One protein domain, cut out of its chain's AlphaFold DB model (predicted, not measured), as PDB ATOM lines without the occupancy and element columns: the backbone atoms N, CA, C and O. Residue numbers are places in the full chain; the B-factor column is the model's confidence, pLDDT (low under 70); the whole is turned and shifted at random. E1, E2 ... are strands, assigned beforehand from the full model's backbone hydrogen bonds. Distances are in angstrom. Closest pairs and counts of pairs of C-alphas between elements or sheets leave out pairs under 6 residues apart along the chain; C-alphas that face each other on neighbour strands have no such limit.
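What this domain is: This is residues 43 to 68 and 81 to 105 of the 107 residues of an uncharacterized protein of Ketobacter alkanivorans (UniProt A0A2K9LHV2). A slab of three antiparallel strands, E3, E4 and E5, makes one end of a flat, extended model, and a small hairpin of E1 and E2 with a loop folded back beside E2 makes the other end. The two lobes are separate, with none of E1 and E2 near the strands of the slab. The printed part has 51 residues with no named helix and five named strands, in the order E1, E2, E3, E4, E5; the class is all strand, though under half of the residues, 25 of the 51, are in named elements. The larger sheet has the order E3, E4, E5 and the smaller one E1, E2, both antiparallel. The radius of gyration of the C-alphas is 15.4 A, and they span 41 by 26 by 13 A.

Where its parts are: Begin with E4, residues 91 to 96, which runs 16.1 A from C-alpha 91 at (-23.402, 41.105, -16.935). Next find E3, residues 81 to 85, 13.2 A long, and E5, residues 99 to 104, 16.4 A long, which ends with C-alpha 104 at (-22.143, 44.455, -14.273). For the other lobe, find C-alpha 43 at (-22.140, 52.138, -41.376), where E1, residues 43 to 45, begins and runs 7.2 A. E2, residues 51 to 55, is 13.6 A long.

How they stand to each other: Strands E3, E4 and E5 are a meander, each strand the antiparallel neighbour of the one before, with E3 and E5 as edge strands and E4 as the inner one. Look first at the hairpin of E3 and E4, at 168 degrees between directions: N 84 and O 93 are 2.8 A apart, within hydrogen-bond range. In the hairpin of E4 and E5, at 157 degrees, N 101 and O 94 are 2.7 A apart, also within hydrogen-bond range. E1 and E2 form an antiparallel hairpin at 134 degrees, where N 44 and O 52 are within hydrogen-bond range at 2.9 A; the C-alphas of Phe 45 and Pro 51 face each other at 4.5 A. Residues 53 to 54 of E2 also pair, antiparallel, with residues 60 to 61. E1 and E2 are each apart from E3, E4 and E5.

The domain as a whole: The two C-alphas farthest apart, those of Lys 57 and His 90, are 40.7 A from each other. Residues 69 to 80 are not printed, and C-alphas 68 and 81 across this cut are 19.5 A apart. Of the links that are printed whole, E1 to E2, E3 to E4 and E4 to E5 are tight. Residues 56 to 68 hold no named element. The mean pLDDT of the printed part is 81.3; look for values under 70 at residue 49, residue 51 and residues 63 to 68.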
ATOM      1  N   ILE A  43     -22.073  53.521 -41.869       78.06
ATOM      2  CA  ILE A  43     -22.140  52.138 -41.376       78.06
ATOM      3  C   ILE A  43     -23.583  51.880 -40.954       78.06
ATOM      4  O   ILE A  43     -24.134  52.641 -40.158       78.06
ATOM      5  N   GLY A  44     -24.184  50.830 -41.503       78.44
ATOM      6  CA  GLY A  44     -25.550  50.405 -41.221       78.44
ATOM      7  C   GLY A  44     -25.616  48.937 -40.816       78.44
ATOM      8  O   GLY A  44     -24.605  48.237 -40.786       78.44
ATOM      9  N   PHE A  45     -26.828  48.480 -40.517       72.50
ATOM     10  CA  PHE A  45     -27.116  47.078 -40.236       72.50
ATOM     11  C   PHE A  45     -28.264  46.617 -41.126       72.50
ATOM     12  O   PHE A  45     -29.268  47.320 -41.267       72.50
ATOM     13  N   GLU A  46     -28.116  45.439 -41.721       81.88
ATOM     14  CA  GLU A  46     -29.205  44.764 -42.414       81.88
ATOM     15  C   GLU A  46     -30.256  44.238 -41.424       81.88
ATOM     16  O   GLU A  46     -30.077  44.250 -40.204       81.88
ATOM     17  N   LYS A  47     -31.397  43.774 -41.950       83.62
ATOM     18  CA  LYS A  47     -32.524  43.293 -41.129       83.62
ATOM     19  C   LYS A  47     -32.179  42.070 -40.274       83.62
ATOM     20  O   LYS A  47     -32.862  41.819 -39.286       83.62
ATOM     21  N   ASP A  48     -31.162  41.314 -40.666       77.69
ATOM     22  CA  ASP A  48     -30.638  40.153 -39.948       77.69
ATOM     23  C   ASP A  48     -29.558  40.520 -38.908       77.69
ATOM     24  O   ASP A  48     -29.107  39.656 -38.159       77.69
ATOM     25  N   GLY A  49     -29.179  41.801 -38.823       59.00
ATOM     26  CA  GLY A  49     -28.145  42.305 -37.924       59.00
ATOM     27  C   GLY A  49     -26.730  42.294 -38.505       59.00
ATOM     28  O   GLY A  49     -25.792  42.632 -37.781       59.00
ATOM     29  N   THR A  50     -26.545  41.948 -39.782       73.44
ATOM     30  CA  THR A  50     -25.233  41.983 -40.438       73.44
ATOM     31  C   THR A  50     -24.774  43.436 -40.640       73.44
ATOM     32  O   THR A  50     -25.528  44.241 -41.196       73.44
ATOM     33  N   PRO A  51     -23.563  43.827 -40.191       69.06
ATOM     34  CA  PRO A  51     -23.044  45.173 -40.418       69.06
ATOM     35  C   PRO A  51     -22.639  45.358 -41.884       69.06
ATOM     36  O   PRO A  51     -21.915  44.536 -42.445       69.06
ATOM     37  N   VAL A  52     -23.055  46.470 -42.487       83.25
ATOM     38  CA  VAL A  52     -22.737  46.836 -43.876       83.25
ATOM     39  C   VAL A  52     -22.183  48.252 -43.952       83.25
ATOM     40  O   VAL A  52     -22.521  49.116 -43.137       83.25
ATOM     41  N   VAL A  53     -21.330  48.507 -44.944       83.62
ATOM     42  CA  VAL A  53     -20.843  49.855 -45.254       83.62
ATOM     43  C   VAL A  53     -21.558  50.352 -46.501       83.62
ATOM     44  O   VAL A  53     -21.604  49.656 -47.511       83.62
ATOM     45  N   LEU A  54     -22.123  51.551 -46.419       83.12
ATOM     46  CA  LEU A  54     -22.839  52.204 -47.506       83.12
ATOM     47  C   LEU A  54     -21.999  53.353 -48.056       83.12
ATOM     48  O   LEU A  54     -21.529  54.187 -47.281       83.12
ATOM     49  N   ASP A  55     -21.844  53.433 -49.375       84.50
ATOM     50  CA  ASP A  55     -21.236  54.589 -50.039       84.50
ATOM     51  C   ASP A  55     -22.126  55.850 -49.933       84.50
ATOM     52  O   ASP A  55     -23.251  55.819 -49.430       84.50
ATOM     53  N   ALA A  56     -21.642  56.986 -50.443       82.31
ATOM     54  CA  ALA A  56     -22.401  58.243 -50.466       82.31
ATOM     55  C   ALA A  56     -23.726  58.180 -51.261       82.31
ATOM     56  O   ALA A  56     -24.549  59.088 -51.156       82.31
ATOM     57  N   LYS A  57     -23.935  57.140 -52.075       84.50
ATOM     58  CA  LYS A  57     -25.154  56.896 -52.857       84.50
ATOM     59  C   LYS A  57     -26.075  55.863 -52.194       84.50
ATOM     60  O   LYS A  57     -27.161  55.622 -52.713       84.50
ATOM     61  N   GLY A  58     -25.670  55.281 -51.063       84.50
ATOM     62  CA  GLY A  58     -26.414  54.252 -50.343       84.50
ATOM     63  C   GLY A  58     -26.199  52.825 -50.858       84.50
ATOM     64  O   GLY A  58     -26.964  51.942 -50.483       84.50
ATOM     65  N   ASN A  59     -25.193  52.575 -51.702       87.62
ATOM     66  CA  ASN A  59     -24.862  51.221 -52.150       87.62
ATOM     67  C   ASN A  59     -24.006  50.510 -51.110       87.62
ATOM     68  O   ASN A  59     -23.067  51.101 -50.575       87.62
ATOM     69  N   ILE A  60     -24.282  49.225 -50.890       87.19
ATOM     70  CA  ILE A  60     -23.423  48.369 -50.074       87.19
ATOM     71  C   ILE A  60     -22.101  48.168 -50.816       87.19
ATOM     72  O   ILE A  60     -22.086  47.751 -51.974       87.19
ATOM     73  N   ILE A  61     -21.003  48.470 -50.136       84.62
ATOM     74  CA  ILE A  61     -19.641  48.238 -50.613       84.62
ATOM     75  C   ILE A  61     -18.932  47.284 -49.659       84.62
ATOM     76  O   ILE A  61     -19.214  47.281 -48.454       84.62
ATOM     77  N   GLU A  62     -18.011  46.470 -50.179       77.31
ATOM     78  CA  GLU A  62     -17.184  45.663 -49.292       77.31
ATOM     79  C   GLU A  62     -16.348  46.585 -48.390       77.31
ATOM     80  O   GLU A  62     -15.788  47.579 -48.863       77.31
ATOM     81  N   PRO A  63     -16.210  46.267 -47.090       68.19
ATOM     82  CA  PRO A  63     -15.378  47.052 -46.182       68.19
ATOM     83  C   PRO A  63     -13.921  47.206 -46.655       68.19
ATOM     84  O   PRO A  63     -13.288  48.215 -46.353       68.19
ATOM     85  N   SER A  64     -13.405  46.231 -47.412       68.06
ATOM     86  CA  SER A  64     -12.091  46.232 -48.080       68.06
ATOM     87  C   SER A  64     -11.940  47.335 -49.128       68.06
ATOM     88  O   SER A  64     -10.836  47.846 -49.317       68.06
ATOM     89  N   ASP A  65     -13.033  47.725 -49.784       66.44
ATOM     90  CA  ASP A  65     -13.037  48.705 -50.876       66.44
ATOM     91  C   ASP A  65     -13.211  50.146 -50.382       66.44
ATOM     92  O   ASP A  65     -13.075  51.111 -51.146       66.44
ATOM     93  N   VAL A  66     -13.481  50.319 -49.087       66.12
ATOM     94  CA  VAL A  66     -13.575  51.629 -48.453       66.12
ATOM     95  C   VAL A  66     -12.183  52.250 -48.435       66.12
ATOM     96  O   VAL A  66     -11.347  51.966 -47.577       66.12
ATOM     97  N   LYS A  67     -11.929  53.165 -49.372       60.50
ATOM     98  CA  LYS A  67     -10.780  54.070 -49.287       60.50
ATOM     99  C   LYS A  67     -11.029  55.054 -48.151       60.50
ATOM    100  O   LYS A  67     -11.595  56.127 -48.353       60.50
ATOM    101  N   PHE A  68     -10.623  54.670 -46.945       57.19
ATOM    102  CA  PHE A  68     -10.602  55.564 -45.797       57.19
ATOM    103  C   PHE A  68      -9.784  56.812 -46.179       57.19
ATOM    104  O   PHE A  68      -8.626  56.666 -46.575       57.19
ATOM    105  N   ILE A  81     -13.011  44.521 -31.163       86.62
ATOM    106  CA  ILE A  81     -13.920  44.588 -30.017       86.62
ATOM    107  C   ILE A  81     -14.982  43.505 -30.197       86.62
ATOM    108  O   ILE A  81     -15.726  43.507 -31.173       86.62
ATOM    109  N   THR A  82     -15.070  42.576 -29.248       82.94
ATOM    110  CA  THR A  82     -16.156  41.586 -29.182       82.94
ATOM    111  C   THR A  82     -17.068  41.908 -28.012       82.94
ATOM    112  O   THR A  82     -16.601  42.000 -26.879       82.94
ATOM    113  N   LEU A  83     -18.366  42.036 -28.273       88.25
ATOM    114  CA  LEU A  83     -19.392  42.256 -27.260       88.25
ATOM    115  C   LEU A  83     -20.258  41.002 -27.127       88.25
ATOM    116  O   LEU A  83     -20.780  40.512 -28.123       88.25
ATOM    117  N   VAL A  84     -20.445  40.504 -25.906       84.25
ATOM    118  CA  VAL A  84     -21.360  39.393 -25.618       84.25
ATOM    119  C   VAL A  84     -22.362  39.839 -24.564       84.25
ATOM    120  O   VAL A  84     -21.995  40.194 -23.442       84.25
ATOM    121  N   GLN A  85     -23.642  39.801 -24.927       85.56
ATOM    122  CA  GLN A  85     -24.750  40.097 -24.030       85.56
ATOM    123  C   GLN A  85     -25.647  38.867 -23.915       85.56
ATOM    124  O   GLN A  85     -26.232  38.410 -24.896       85.56
ATOM    125  N   TYR A  86     -25.759  38.327 -22.705       81.62
ATOM    126  CA  TYR A  86     -26.655  37.211 -22.428       81.62
ATOM    127  C   TYR A  86     -28.021  37.750 -22.008       81.62
ATOM    128  O   TYR A  86     -28.130  38.571 -21.098       81.62
ATOM    129  N   ARG A  87     -29.087  37.266 -22.647       84.69
ATOM    130  CA  ARG A  87     -30.456  37.591 -22.234       84.69
ATOM    131  C   ARG A  87     -30.707  37.047 -20.822       84.69
ATOM    132  O   ARG A  87     -30.487  35.866 -20.580       84.69
ATOM    133  N   GLY A  88     -31.174  37.906 -19.913       86.00
ATOM    134  CA  GLY A  88     -31.414  37.556 -18.505       86.00
ATOM    135  C   GLY A  88     -30.170  37.600 -17.608       86.00
ATOM    136  O   GLY A  88     -30.265  37.286 -16.425       86.00
ATOM    137  N   SER A  89     -29.014  37.996 -18.145       81.56
ATOM    138  CA  SER A  89     -27.805  38.251 -17.362       81.56
ATOM    139  C   SER A  89     -27.709  39.725 -16.985       81.56
ATOM    140  O   SER A  89     -27.939  40.600 -17.818       81.56
ATOM    141  N   HIS A  90     -27.262  39.994 -15.759       88.50
ATOM    142  CA  HIS A  90     -26.877  41.332 -15.295       88.50
ATOM    143  C   HIS A  90     -25.392  41.612 -15.560       88.50
ATOM    144  O   HIS A  90     -24.749  42.353 -14.823       88.50
ATOM    145  N   VAL A  91     -24.811  40.960 -16.567       86.75
ATOM    146  CA  VAL A  91     -23.402  41.105 -16.935       86.75
ATOM    147  C   VAL A  91     -23.273  41.132 -18.451       86.75
ATOM    148  O   VAL A  91     -23.823  40.276 -19.152       86.75
ATOM    149  N   GLN A  92     -22.496  42.094 -18.934       91.12
ATOM    150  CA  GLN A  92     -22.034  42.216 -20.309       91.12
ATOM    151  C   GLN A  92     -20.546  41.865 -20.374       91.12
ATOM    152  O   GLN A  92     -19.764  42.326 -19.544       91.12
ATOM    153  N   LEU A  93     -20.142  41.054 -21.353       90.94
ATOM    154  CA  LEU A  93     -18.730  40.743 -21.576       90.94
ATOM    155  C   LEU A  93     -18.201  41.539 -22.767       90.94
ATOM    156  O   LEU A  93     -18.823  41.563 -23.830       90.94
ATOM    157  N   MET A  94     -17.033  42.151 -22.605       91.88
ATOM    158  CA  MET A  94     -16.317  42.855 -23.667       91.88
ATOM    159  C   MET A  94     -14.911  42.290 -23.811       91.88
ATOM    160  O   MET A  94     -14.175  42.239 -22.834       91.88
ATOM    161  N   LYS A  95     -14.509  41.891 -25.018       83.44
ATOM    162  CA  LYS A  95     -13.116  41.560 -25.334       83.44
ATOM    163  C   LYS A  95     -12.513  42.681 -26.172       83.44
ATOM    164  O   LYS A  95     -12.989  42.909 -27.278       83.44
ATOM    165  N   ILE A  96     -11.492  43.359 -25.652       85.69
ATOM    166  CA  ILE A  96     -10.795  44.481 -26.306       85.69
ATOM    167  C   ILE A  96      -9.296  44.204 -26.233       85.69
ATOM    168  O   ILE A  96      -8.789  43.877 -25.158       85.69
ATOM    169  N   GLY A  97      -8.592  44.253 -27.366       80.06
ATOM    170  CA  GLY A  97      -7.138  44.030 -27.395       80.06
ATOM    171  C   GLY A  97      -6.704  42.695 -26.764       80.06
ATOM    172  O   GLY A  97      -5.676  42.608 -26.101       80.06
ATOM    173  N   GLY A  98      -7.540  41.653 -26.873       79.75
ATOM    174  CA  GLY A  98      -7.293  40.340 -26.265       79.75
ATOM    175  C   GLY A  98      -7.675  40.206 -24.784       79.75
ATOM    176  O   GLY A  98      -7.744  39.080 -24.292       79.75
ATOM    177  N   ARG A  99      -7.989  41.303 -24.084       84.75
ATOM    178  CA  ARG A  99      -8.417  41.302 -22.675       84.75
ATOM    179  C   ARG A  99      -9.930  41.194 -22.562       84.75
ATOM    180  O   ARG A  99     -10.642  41.864 -23.300       84.75
ATOM    181  N   LEU A 100     -10.410  40.360 -21.640       90.19
ATOM    182  CA  LEU A 100     -11.834  40.180 -21.356       90.19
ATOM    183  C   LEU A 100     -12.240  41.007 -20.130       90.19
ATOM    184  O   LEU A 100     -11.628  40.895 -19.071       90.19
ATOM    185  N   TYR A 101     -13.301  41.788 -20.276       90.75
ATOM    186  CA  TYR A 101     -13.918  42.615 -19.250       90.75
ATOM    187  C   TYR A 101     -15.327  42.094 -18.978       90.75
ATOM    188  O   TYR A 101     -16.073  41.818 -19.917       90.75
ATOM    189  N   ALA A 102     -15.690  41.973 -17.703       91.94
ATOM    190  CA  ALA A 102     -17.047  41.671 -17.268       91.94
ATOM    191  C   ALA A 102     -17.639  42.922 -16.616       91.94
ATOM    192  O   ALA A 102     -17.153  43.376 -15.581       91.94
ATOM    193  N   ILE A 103     -18.660  43.491 -17.246       91.38
ATOM    194  CA  ILE A 103     -19.295  44.737 -16.830       91.38
ATOM    195  C   ILE A 103     -20.643  44.383 -16.199       91.38
ATOM    196  O   ILE A 103     -21.514  43.867 -16.906       91.38
ATOM    197  N   PRO A 104     -20.839  44.625 -14.893       89.25
ATOM    198  CA  PRO A 104     -22.143  44.455 -14.273       89.25
ATOM    199  C   PRO A 104     -23.112  45.515 -14.809       89.25
ATOM    200  O   PRO A 104     -22.767  46.691 -14.918       89.25
ATOM    201  N   LEU A 105     -24.324  45.091 -15.146       85.50
ATOM    202  CA  LEU A 105     -25.399  45.955 -15.612       85.50
ATOM    203  C   LEU A 105     -26.333  46.302 -14.438       85.50
ATOM    204  O   LEU A 105     -26.607  45.427 -13.609       85.50
TER     205      LEU A 105